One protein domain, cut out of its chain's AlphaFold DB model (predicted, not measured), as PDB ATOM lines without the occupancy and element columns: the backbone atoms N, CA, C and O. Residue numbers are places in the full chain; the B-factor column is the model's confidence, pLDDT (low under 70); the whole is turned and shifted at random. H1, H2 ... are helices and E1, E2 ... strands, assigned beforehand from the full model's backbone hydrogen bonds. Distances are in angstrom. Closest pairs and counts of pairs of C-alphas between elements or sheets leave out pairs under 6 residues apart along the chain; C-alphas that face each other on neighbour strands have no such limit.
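What this domain is: This is residues 37 to 121 of the 747 residues of an uncharacterized protein of Candidatus Woesearchaeota archaeon (UniProt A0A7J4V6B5). Little regular structure: mostly loops, round a small antiparallel hairpin, E1 and E2, with two very short helices near E2. Long unnamed stretches, residues 63 to 79 and 96 to 121, hold the ends of the longest axis. The printed 85 residues, with E1, E2, H1, H2 in chain order, are mixed, with 17 in named elements, and compact: radius of gyration of the C-alphas 13.4 A, spans 43 by 29 by 18 A.

Where its parts are: E1, residues 39 to 42, begins at C-alpha (3.169, 14.427, 34.785) and measures 10.5 A. E2, residues 58 to 62, measures 11.9 A. H1 is residues 80 to 83, 5.3 A; H2, residues 92 to 95, 5.1 A, ends at C-alpha (0.125, 24.371, 30.773).

How they stand to each other: In the hairpin, N 41 and O 60 are 2.9 A apart, within hydrogen-bond range. The closest C-alphas of E2 and H2, Tyr 61 and Ala 94, are 5.1 A apart. H1 and H2 are apart, and too short for O i to N i+4 pairs.

The domain as a whole: The printed part has no cut. Links E1 to E2 and E2 to H1 are long. Residues 69 to 77 and 106 to 111 have pLDDT under 70.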
ATOM      1  N   SER A  37       6.673   9.750  39.101       87.44
ATOM      2  CA  SER A  37       6.640   9.793  37.637       87.44
ATOM      3  C   SER A  37       6.484  11.228  37.134       87.44
ATOM      4  O   SER A  37       5.777  12.003  37.778       87.44
ATOM      5  N   ALA A  38       6.985  11.521  35.935       89.38
ATOM      6  CA  ALA A  38       6.600  12.722  35.198       89.38
ATOM      7  C   ALA A  38       5.065  12.859  35.060       89.38
ATOM      8  O   ALA A  38       4.332  11.854  35.027       89.38
ATOM      9  N   GLY A  39       4.587  14.100  34.955       91.06
ATOM     10  CA  GLY A  39       3.169  14.427  34.785       91.06
ATOM     11  C   GLY A  39       2.650  15.487  35.757       91.06
ATOM     12  O   GLY A  39       3.419  16.174  36.429       91.06
ATOM     13  N   CYS A  40       1.326  15.606  35.785       94.12
ATOM     14  CA  CYS A  40       0.572  16.663  36.447       94.12
ATOM     15  C   CYS A  40       0.226  16.309  37.894       94.12
ATOM     16  O   CYS A  40      -0.107  15.157  38.185       94.12
ATOM     17  N   TYR A  41       0.270  17.294  38.790       93.62
ATOM     18  CA  TYR A  41      -0.077  17.131  40.198       93.62
ATOM     19  C   TYR A  41      -0.982  18.265  40.683       93.62
ATOM     20  O   TYR A  41      -0.788  19.426  40.316       93.62
ATOM     21  N   ASP A  42      -1.976  17.915  41.500       93.06
ATOM     22  CA  ASP A  42      -2.889  18.882  42.109       93.06
ATOM     23  C   ASP A  42      -2.252  19.596  43.318       93.06
ATOM     24  O   ASP A  42      -1.199  19.205  43.833       93.06
ATOM     25  N   SER A  43      -2.902  20.655  43.801       90.69
ATOM     26  CA  SER A  43      -2.486  21.403  44.998       90.69
ATOM     27  C   SER A  43      -2.573  20.597  46.309       90.69
ATOM     28  O   SER A  43      -2.110  21.060  47.350       90.69
ATOM     29  N   SER A  44      -3.118  19.375  46.261       92.50
ATOM     30  CA  SER A  44      -3.142  18.385  47.347       92.50
ATOM     31  C   SER A  44      -2.103  17.262  47.165       92.50
ATOM     32  O   SER A  44      -2.131  16.273  47.899       92.50
ATOM     33  N   ASP A  45      -1.148  17.434  46.240       87.81
ATOM     34  CA  ASP A  45      -0.000  16.555  45.980       87.81
ATOM     35  C   ASP A  45      -0.355  15.177  45.349       87.81
ATOM     36  O   ASP A  45       0.491  14.268  45.267       87.81
ATOM     37  N   ASN A  46      -1.590  15.021  44.846       91.44
ATOM     38  CA  ASN A  46      -2.070  13.855  44.090       91.44
ATOM     39  C   ASN A  46      -1.691  13.962  42.608       91.44
ATOM     40  O   ASN A  46      -1.585  15.060  42.070       91.44
ATOM     41  N   LYS A  47      -1.528  12.827  41.912       90.88
ATOM     42  CA  LYS A  47      -1.277  12.833  40.462       90.88
ATOM     43  C   LYS A  47      -2.591  12.964  39.684       90.88
ATOM     44  O   LYS A  47      -3.466  12.119  39.855       90.88
ATOM     45  N   GLY A  48      -2.677  13.960  38.805       88.00
ATOM     46  CA  GLY A  48      -3.723  14.088  37.788       88.00
ATOM     47  C   GLY A  48      -3.270  13.584  36.413       88.00
ATOM     48  O   GLY A  48      -2.073  13.395  36.164       88.00
ATOM     49  N   ASP A  49      -4.229  13.395  35.512       90.88
ATOM     50  CA  ASP A  49      -3.953  13.185  34.091       90.88
ATOM     51  C   ASP A  49      -3.718  14.537  33.382       90.88
ATOM     52  O   ASP A  49      -3.927  15.614  33.946       90.88
ATOM     53  N   ALA A  50      -3.210  14.498  32.148       88.25
ATOM     54  CA  ALA A  50      -3.001  15.710  31.355       88.25
ATOM     55  C   ALA A  50      -4.351  16.298  30.905       88.25
ATOM     56  O   ALA A  50      -5.239  15.557  30.485       88.25
ATOM     57  N   GLY A  51      -4.496  17.622  30.987       88.25
ATOM     58  CA  GLY A  51      -5.735  18.330  30.661       88.25
ATOM     59  C   GLY A  51      -6.922  18.027  31.587       88.25
ATOM     60  O   GLY A  51      -8.060  18.164  31.143       88.25
ATOM     61  N   THR A  52      -6.699  17.591  32.837       90.00
ATOM     62  CA  THR A  52      -7.789  17.301  33.801       90.00
ATOM     63  C   THR A  52      -7.776  18.150  35.073       90.00
ATOM     64  O   THR A  52      -8.688  18.009  35.886       90.00
ATOM     65  N   LEU A  53      -6.762  18.992  35.293       91.44
ATOM     66  CA  LEU A  53      -6.739  19.940  36.415       91.44
ATOM     67  C   LEU A  53      -7.411  21.258  35.999       91.44
ATOM     68  O   LEU A  53      -7.455  21.580  34.817       91.44
ATOM     69  N   THR A  54      -7.926  22.035  36.946       88.69
ATOM     70  CA  THR A  54      -8.345  23.430  36.700       88.69
ATOM     71  C   THR A  54      -7.244  24.398  37.123       88.69
ATOM     72  O   THR A  54      -6.369  24.030  37.910       88.69
ATOM     73  N   ALA A  55      -7.332  25.648  36.664       84.81
ATOM     74  CA  ALA A  55      -6.528  26.774  37.142       84.81
ATOM     75  C   ALA A  55      -6.362  26.787  38.678       84.81
ATOM     76  O   ALA A  55      -5.255  26.864  39.200       84.81
ATOM     77  N   GLU A  56      -7.460  26.621  39.424       86.38
ATOM     78  CA  GLU A  56      -7.470  26.691  40.892       86.38
ATOM     79  C   GLU A  56      -7.014  25.399  41.595       86.38
ATOM     80  O   GLU A  56      -6.887  25.379  42.822       86.38
ATOM     81  N   THR A  57      -6.808  24.308  40.851       90.81
ATOM     82  CA  THR A  57      -6.430  22.994  41.403       90.81
ATOM     83  C   THR A  57      -5.065  22.495  40.941       90.81
ATOM     84  O   THR A  57      -4.541  21.565  41.555       90.81
ATOM     85  N   PHE A  58      -4.448  23.115  39.932       93.00
ATOM     86  CA  PHE A  58      -3.054  22.866  39.566       93.00
ATOM     87  C   PHE A  58      -2.118  23.139  40.756       93.00
ATOM     88  O   PHE A  58      -2.173  24.196  41.382       93.00
ATOM     89  N   GLY A  59      -1.262  22.169  41.086       91.06
ATOM     90  CA  GLY A  59      -0.220  22.314  42.103       91.06
ATOM     91  C   GLY A  59       1.162  22.480  41.484       91.06
ATOM     92  O   GLY A  59       1.893  23.401  41.837       91.06
ATOM     93  N   PHE A  60       1.532  21.560  40.588       91.88
ATOM     94  CA  PHE A  60       2.775  21.605  39.814       91.88
ATOM     95  C   PHE A  60       2.789  20.543  38.705       91.88
ATOM     96  O   PHE A  60       2.061  19.549  38.736       91.88
ATOM     97  N   TYR A  61       3.715  20.695  37.766       92.81
ATOM     98  CA  TYR A  61       4.103  19.661  36.807       92.81
ATOM     99  C   TYR A  61       5.517  19.151  37.114       92.81
ATOM    100  O   TYR A  61       6.365  19.930  37.546       92.81
ATOM    101  N   ILE A  62       5.792  17.860  36.887       91.56
ATOM    102  CA  ILE A  62       7.161  17.314  36.920       91.56
ATOM    103  C   ILE A  62       7.601  16.913  35.506       91.56
ATOM    104  O   ILE A  62       6.964  16.058  34.882       91.56
ATOM    105  N   SER A  63       8.717  17.483  35.030       87.75
ATOM    106  CA  SER A  63       9.255  17.270  33.671       87.75
ATOM    107  C   SER A  63       9.766  15.857  33.389       87.75
ATOM    108  O   SER A  63       9.795  15.415  32.243       87.75
ATOM    109  N   GLU A  64      10.194  15.141  34.425       86.38
ATOM    110  CA  GLU A  64      10.799  13.812  34.340       86.38
ATOM    111  C   GLU A  64      10.566  13.020  35.637       86.38
ATOM    112  O   GLU A  64       9.927  13.501  36.571       86.38
ATOM    113  N   THR A  65      11.052  11.781  35.717       83.50
ATOM    114  CA  THR A  65      10.922  10.975  36.943       83.50
ATOM    115  C   THR A  65      11.875  11.494  38.025       83.50
ATOM    116  O   THR A  65      13.089  11.348  37.898       83.50
ATOM    117  N   ALA A  66      11.324  12.061  39.100       83.06
ATOM    118  CA  ALA A  66      12.070  12.787  40.129       83.06
ATOM    119  C   ALA A  66      11.979  12.133  41.522       83.06
ATOM    120  O   ALA A  66      11.042  11.391  41.829       83.06
ATOM    121  N   TYR A  67      12.962  12.409  42.383       78.19
ATOM    122  CA  TYR A  67      13.128  11.735  43.680       78.19
ATOM    123  C   TYR A  67      12.649  12.587  44.864       78.19
ATOM    124  O   TYR A  67      12.892  13.796  44.908       78.19
ATOM    125  N   LYS A  68      11.996  11.955  45.854       76.25
ATOM    126  CA  LYS A  68      11.543  12.650  47.070       76.25
ATOM    127  C   LYS A  68      12.729  13.251  47.854       76.25
ATOM    128  O   LYS A  68      13.680  12.520  48.155       76.25
ATOM    129  N   PRO A  69      12.692  14.555  48.205       65.69
ATOM    130  CA  PRO A  69      13.749  15.195  48.984       65.69
ATOM    131  C   PRO A  69      14.022  14.462  50.301       65.69
ATOM    132  O   PRO A  69      13.104  13.998  50.973       65.69
ATOM    133  N   GLY A  70      15.300  14.342  50.663       65.31
ATOM    134  CA  GLY A  70      15.740  13.732  51.921       65.31
ATOM    135  C   GLY A  70      15.691  12.198  51.998       65.31
ATOM    136  O   GLY A  70      16.276  11.654  52.929       65.31
ATOM    137  N   SER A  71      15.062  11.479  51.053       59.66
ATOM    138  CA  SER A  71      14.968  10.006  51.133       59.66
ATOM    139  C   SER A  71      16.088   9.231  50.429       59.66
ATOM    140  O   SER A  71      16.332   8.086  50.793       59.66
ATOM    141  N   CYS A  72      16.762   9.817  49.432       57.91
ATOM    142  CA  CYS A  72      17.865   9.179  48.700       57.91
ATOM    143  C   CYS A  72      18.938  10.200  48.287       57.91
ATOM    144  O   CYS A  72      18.618  11.339  47.957       57.91
ATOM    145  N   SER A  73      20.206   9.777  48.256       58.25
ATOM    146  CA  SER A  73      21.343  10.565  47.762       58.25
ATOM    147  C   SER A  73      21.748  10.102  46.357       58.25
ATOM    148  O   SER A  73      22.333   9.027  46.214       58.25
ATOM    149  N   ALA A  74      21.454  10.898  45.329       54.38
ATOM    150  CA  ALA A  74      21.779  10.593  43.936       54.38
ATOM    151  C   ALA A  74      22.712  11.658  43.341       54.38
ATOM    152  O   ALA A  74      22.437  12.848  43.434       54.38
ATOM    153  N   SER A  75      23.799  11.232  42.695       56.81
ATOM    154  CA  SER A  75      24.785  12.116  42.051       56.81
ATOM    155  C   SER A  75      24.497  12.406  40.569       56.81
ATOM    156  O   SER A  75      25.329  13.009  39.895       56.81
ATOM    157  N   ALA A  76      23.351  11.953  40.045       57.78
ATOM    158  CA  ALA A  76      22.998  12.044  38.623       57.78
ATOM    159  C   ALA A  76      21.475  12.065  38.344       57.78
ATOM    160  O   ALA A  76      21.052  11.716  37.244       57.78
ATOM    161  N   ALA A  77      20.636  12.421  39.325       62.94
ATOM    162  CA  ALA A  77      19.180  12.468  39.160       62.94
ATOM    163  C   ALA A  77      18.575  13.677  39.883       62.94
ATOM    164  O   ALA A  77      19.011  14.011  40.984       62.94
ATOM    165  N   LYS A  78      17.563  14.305  39.274       71.19
ATOM    166  CA  LYS A  78      16.867  15.470  39.836       71.19
ATOM    167  C   LYS A  78      16.035  15.106  41.069       71.19
ATOM    168  O   LYS A  78      15.357  14.071  41.098       71.19
ATOM    169  N   THR A  79      16.031  15.980  42.072       81.38
ATOM    170  CA  THR A  79      15.007  15.939  43.122       81.38
ATOM    171  C   THR A  79      13.678  16.450  42.567       81.38
ATOM    172  O   THR A  79      13.633  17.068  41.503       81.38
ATOM    173  N   ILE A  80      12.579  16.213  43.287       81.19
ATOM    174  CA  ILE A  80      11.272  16.793  42.935       81.19
ATOM    175  C   ILE A  80      11.361  18.322  42.786       81.19
ATOM    176  O   ILE A  80      10.783  18.842  41.843       81.19
ATOM    177  N   ALA A  81      12.142  19.021  43.619       81.94
ATOM    178  CA  ALA A  81      12.282  20.477  43.540       81.94
ATOM    179  C   ALA A  81      13.038  20.960  42.282       81.94
ATOM    180  O   ALA A  81      12.720  22.022  41.763       81.94
ATOM    181  N   ASP A  82      13.991  20.179  41.753       82.62
ATOM    182  CA  ASP A  82      14.755  20.544  40.540       82.62
ATOM    183  C   ASP A  82      14.007  20.214  39.231       82.62
ATOM    184  O   ASP A  82      14.447  20.585  38.139       82.62
ATOM    185  N   ALA A  83      12.922  19.440  39.328       86.19
ATOM    186  CA  ALA A  83      12.096  18.988  38.206       86.19
ATOM    187  C   ALA A  83      10.653  19.524  38.258       86.19
ATOM    188  O   ALA A  83       9.882  19.272  37.330       86.19
ATOM    189  N   GLN A  84      10.288  20.229  39.333       89.75
ATOM    190  CA  GLN A  84       8.993  20.876  39.516       89.75
ATOM    191  C   GLN A  84       8.911  22.174  38.718       89.75
ATOM    192  O   GLN A  84       9.798  23.021  38.782       89.75
ATOM    193  N   ILE A  85       7.789  22.345  38.029       90.31
ATOM    194  CA  ILE A  85       7.389  23.589  37.382       90.31
ATOM    195  C   ILE A  85       6.094  24.029  38.061       90.31
ATOM    196  O   ILE A  85       5.087  23.319  38.001       90.31
ATOM    197  N   LEU A  86       6.172  25.145  38.790       89.38
ATOM    198  CA  LEU A  86       5.108  25.635  39.678       89.38
ATOM    199  C   LEU A  86       4.146  26.609  38.981       89.38
ATOM    200  O   LEU A  86       3.036  26.802  39.460       89.38
ATOM    201  N   ASN A  87       4.574  27.213  37.872       88.25
ATOM    202  CA  ASN A  87       3.807  28.177  37.093       88.25
ATOM    203  C   ASN A  87       3.496  27.573  35.705       88.25
ATOM    204  O   ASN A  87       4.445  27.179  35.019       88.25
ATOM    205  N   PRO A  88       2.228  27.443  35.274       88.81
ATOM    206  CA  PRO A  88       1.895  26.825  33.984       88.81
ATOM    207  C   PRO A  88       2.436  27.618  32.780       88.81
ATOM    208  O   PRO A  88       2.940  27.009  31.832       88.81
ATOM    209  N   ASP A  89       2.443  28.953  32.884       86.19
ATOM    210  CA  ASP A  89       3.168  29.932  32.050       86.19
ATOM    211  C   ASP A  89       4.601  29.483  31.654       86.19
ATOM    212  O   ASP A  89       5.018  29.631  30.502       86.19
ATOM    213  N   ASP A  90       5.366  28.884  32.578       85.50
ATOM    214  CA  ASP A  90       6.794  28.588  32.371       85.50
ATOM    215  C   ASP A  90       7.043  27.441  31.367       85.50
ATOM    216  O   ASP A  90       8.150  27.320  30.823       85.50
ATOM    217  N   HIS A  91       6.064  26.554  31.122       85.50
ATOM    218  CA  HIS A  91       6.302  25.335  30.339       85.50
ATOM    219  C   HIS A  91       5.055  24.724  29.686       85.50
ATOM    220  O   HIS A  91       4.072  24.409  30.350       85.50
ATOM    221  N   ILE A  92       5.162  24.377  28.398       87.00
ATOM    222  CA  ILE A  92       4.073  23.796  27.590       87.00
ATOM    223  C   ILE A  92       3.395  22.573  28.225       87.00
ATOM    224  O   ILE A  92       2.178  22.434  28.154       87.00
ATOM    225  N   ALA A  93       4.158  21.690  28.876       87.62
ATOM    226  CA  ALA A  93       3.602  20.502  29.526       87.62
ATOM    227  C   ALA A  93       3.117  20.749  30.967       87.62
ATOM    228  O   ALA A  93       2.461  19.876  31.525       87.62
ATOM    229  N   ALA A  94       3.412  21.918  31.552       90.12
ATOM    230  CA  ALA A  94       2.748  22.395  32.764       90.12
ATOM    231  C   ALA A  94       1.393  23.021  32.404       90.12
ATOM    232  O   ALA A  94       0.378  22.632  32.972       90.12
ATOM    233  N   CYS A  95       1.360  23.869  31.372       91.12
ATOM    234  CA  CYS A  95       0.125  24.371  30.773       91.12
ATOM    235  C   CYS A  95      -0.828  23.240  30.352       91.12
ATOM    236  O   CYS A  95      -1.977  23.202  30.778       91.12
ATOM    237  N   GLY A  96      -0.318  22.227  29.637       90.00
ATOM    238  CA  GLY A  96      -1.074  21.032  29.234       90.00
ATOM    239  C   GLY A  96      -1.556  20.115  30.373       90.00
ATOM    240  O   GLY A  96      -2.107  19.048  30.101       90.00
ATOM    241  N   CYS A  97      -1.363  20.486  31.642       92.81
ATOM    242  CA  CYS A  97      -2.060  19.869  32.771       92.81
ATOM    243  C   CYS A  97      -3.455  20.456  33.010       92.81
ATOM    244  O   CYS A  97      -4.312  19.766  33.570       92.81
ATOM    245  N   ILE A  98      -3.675  21.705  32.601       91.75
ATOM    246  CA  ILE A  98      -4.912  22.443  32.825       91.75
ATOM    247  C   ILE A  98      -5.896  22.134  31.692       91.75
ATOM    248  O   ILE A  98      -5.554  22.144  30.510       91.75
ATOM    249  N   ALA A  99      -7.126  21.801  32.066       89.56
ATOM    250  CA  ALA A  99      -8.231  21.580  31.151       89.56
ATOM    251  C   ALA A  99      -8.602  22.898  30.458       89.56
ATOM    252  O   ALA A  99      -8.853  23.888  31.136       89.56
ATOM    253  N   GLY A 100      -8.651  22.892  29.124       86.44
ATOM    254  CA  GLY A 100      -9.091  24.040  28.323       86.44
ATOM    255  C   GLY A 100      -8.058  25.157  28.117       86.44
ATOM    256  O   GLY A 100      -8.371  26.107  27.408       86.44
ATOM    257  N   ALA A 101      -6.842  25.052  28.665       90.00
ATOM    258  CA  ALA A 101      -5.789  26.056  28.480       90.00
ATOM    259  C   ALA A 101      -4.934  25.826  27.213       90.00
ATOM    260  O   ALA A 101      -4.706  24.685  26.799       90.00
ATOM    261  N   ASP A 102      -4.420  26.912  26.628       89.81
ATOM    262  CA  ASP A 102      -3.629  26.916  25.386       89.81
ATOM    263  C   ASP A 102      -2.289  27.651  25.557       89.81
ATOM    264  O   ASP A 102      -2.216  28.750  26.105       89.81
ATOM    265  N   PHE A 103      -1.203  27.059  25.064       88.00
ATOM    266  CA  PHE A 103       0.155  27.554  25.294       88.00
ATOM    267  C   PHE A 103       0.703  28.288  24.070       88.00
ATOM    268  O   PHE A 103       0.700  27.732  22.969       88.00
ATOM    269  N   ASP A 104       1.262  29.493  24.246       81.88
ATOM    270  CA  ASP A 104       1.882  30.207  23.125       81.88
ATOM    271  C   ASP A 104       3.135  29.462  22.632       81.88
ATOM    272  O   ASP A 104       4.211  29.456  23.242       81.88
ATOM    273  N   THR A 105       2.971  28.809  21.485       71.62
ATOM    274  CA  THR A 105       4.004  28.037  20.795       71.62
ATOM    275  C   THR A 105       4.839  28.876  19.829       71.62
ATOM    276  O   THR A 105       5.826  28.361  19.301       71.62
ATOM    277  N   GLN A 106       4.485  30.143  19.579       65.06
ATOM    278  CA  GLN A 106       5.009  30.903  18.439       65.06
ATOM    279  C   GLN A 106       6.220  31.789  18.760       65.06
ATOM    280  O   GLN A 106       6.852  32.287  17.825       65.06
ATOM    281  N   VAL A 107       6.598  31.980  20.035       54.81
ATOM    282  CA  VAL A 107       7.691  32.908  20.388       54.81
ATOM    283  C   VAL A 107       8.626  32.430  21.506       54.81
ATOM    284  O   VAL A 107       8.249  31.717  22.436       54.81
ATOM    285  N   GLU A 108       9.877  32.890  21.454       51.75
ATOM    286  CA  GLU A 108      10.764  32.902  22.618       51.75
ATOM    287  C   GLU A 108      10.404  34.056  23.572       51.75
ATOM    288  O   GLU A 108      10.435  35.226  23.185       51.75
ATOM    289  N   ALA A 109      10.082  33.675  24.813       55.22
ATOM    290  CA  ALA A 109      10.105  34.415  26.084       55.22
ATOM    291  C   ALA A 109       9.413  35.808  26.211       55.22
ATOM    292  O   ALA A 109       9.647  36.713  25.403       55.22
ATOM    293  N   PRO A 110       8.651  36.050  27.302       56.53
ATOM    294  CA  PRO A 110       8.010  35.033  28.140       56.53
ATOM    295  C   PRO A 110       6.998  34.246  27.291       56.53
ATOM    296  O   PRO A 110       6.327  34.821  26.437       56.53
ATOM    297  N   LYS A 111       6.952  32.927  27.482       66.69
ATOM    298  CA  LYS A 111       5.878  32.076  26.945       66.69
ATOM    299  C   LYS A 111       4.729  32.094  27.951       66.69
ATOM    300  O   LYS A 111       4.996  32.412  29.109       66.69
ATOM    301  N   ARG A 112       3.498  31.822  27.506       82.06
ATOM    302  CA  ARG A 112       2.310  31.936  28.362       82.06
ATOM    303  C   ARG A 112       1.236  30.884  28.144       82.06
ATOM    304  O   ARG A 112       1.115  30.353  27.036       82.06
ATOM    305  N   CYS A 113       0.465  30.614  29.195       88.69
ATOM    306  CA  CYS A 113      -0.602  29.618  29.225       88.69
ATOM    307  C   CYS A 113      -1.992  30.273  29.310       88.69
ATOM    308  O   CYS A 113      -2.554  30.443  30.387       88.69
ATOM    309  N   CYS A 114      -2.583  30.592  28.159       91.00
ATOM    310  CA  CYS A 114      -3.889  31.237  28.089       91.00
ATOM    311  C   CYS A 114      -4.961  30.351  28.734       91.00
ATOM    312  O   CYS A 114      -5.333  29.318  28.173       91.00
ATOM    313  N   GLY A 115      -5.457  30.767  29.901       87.94
ATOM    314  CA  GLY A 115      -6.414  30.006  30.709       87.94
ATOM    315  C   GLY A 115      -5.858  29.404  32.006       87.94
ATOM    316  O   GLY A 115      -6.626  28.748  32.707       87.94
ATOM    317  N   ASP A 116      -4.583  29.612  32.360       86.56
ATOM    318  CA  ASP A 116      -4.070  29.199  33.676       86.56
ATOM    319  C   ASP A 116      -4.481  30.131  34.824       86.56
ATOM    320  O   ASP A 116      -4.719  29.660  35.937       86.56
ATOM    321  N   ASP A 117      -4.628  31.430  34.561       86.06
ATOM    322  CA  ASP A 117      -5.131  32.410  35.517       86.06
ATOM    323  C   ASP A 117      -6.045  33.485  34.881       86.06
ATOM    324  O   ASP A 117      -6.430  33.433  33.711       86.06
ATOM    325  N   LYS A 118      -6.480  34.455  35.698       83.94
ATOM    326  CA  LYS A 118      -7.384  35.543  35.278       83.94
ATOM    327  C   LYS A 118      -6.665  36.795  34.765       83.94
ATOM    328  O   LYS A 118      -7.337  37.702  34.279       83.94
ATOM    329  N   SER A 119      -5.340  36.866  34.881       86.81
ATOM    330  CA  SER A 119      -4.509  37.948  34.342       86.81
ATOM    331  C   SER A 119      -4.277  37.805  32.837       86.81
ATOM    332  O   SER A 119      -4.192  38.817  32.146       86.81
ATOM    333  N   ASP A 120      -4.267  36.569  32.324       87.62
ATOM    334  CA  ASP A 120      -4.132  36.286  30.889       87.62
ATOM    335  C   ASP A 120      -5.400  36.634  30.081       87.62
ATOM    336  O   ASP A 120      -5.342  36.836  28.869       87.62
ATOM    337  N   CYS A 121      -6.550  36.799  30.745       89.75
ATOM    338  CA  CYS A 121      -7.803  37.233  30.127       89.75
ATOM    339  C   CYS A 121      -7.623  38.513  29.286       89.75
ATOM    340  O   CYS A 121      -7.304  39.579  29.815       89.75
TER     341      CYS A 121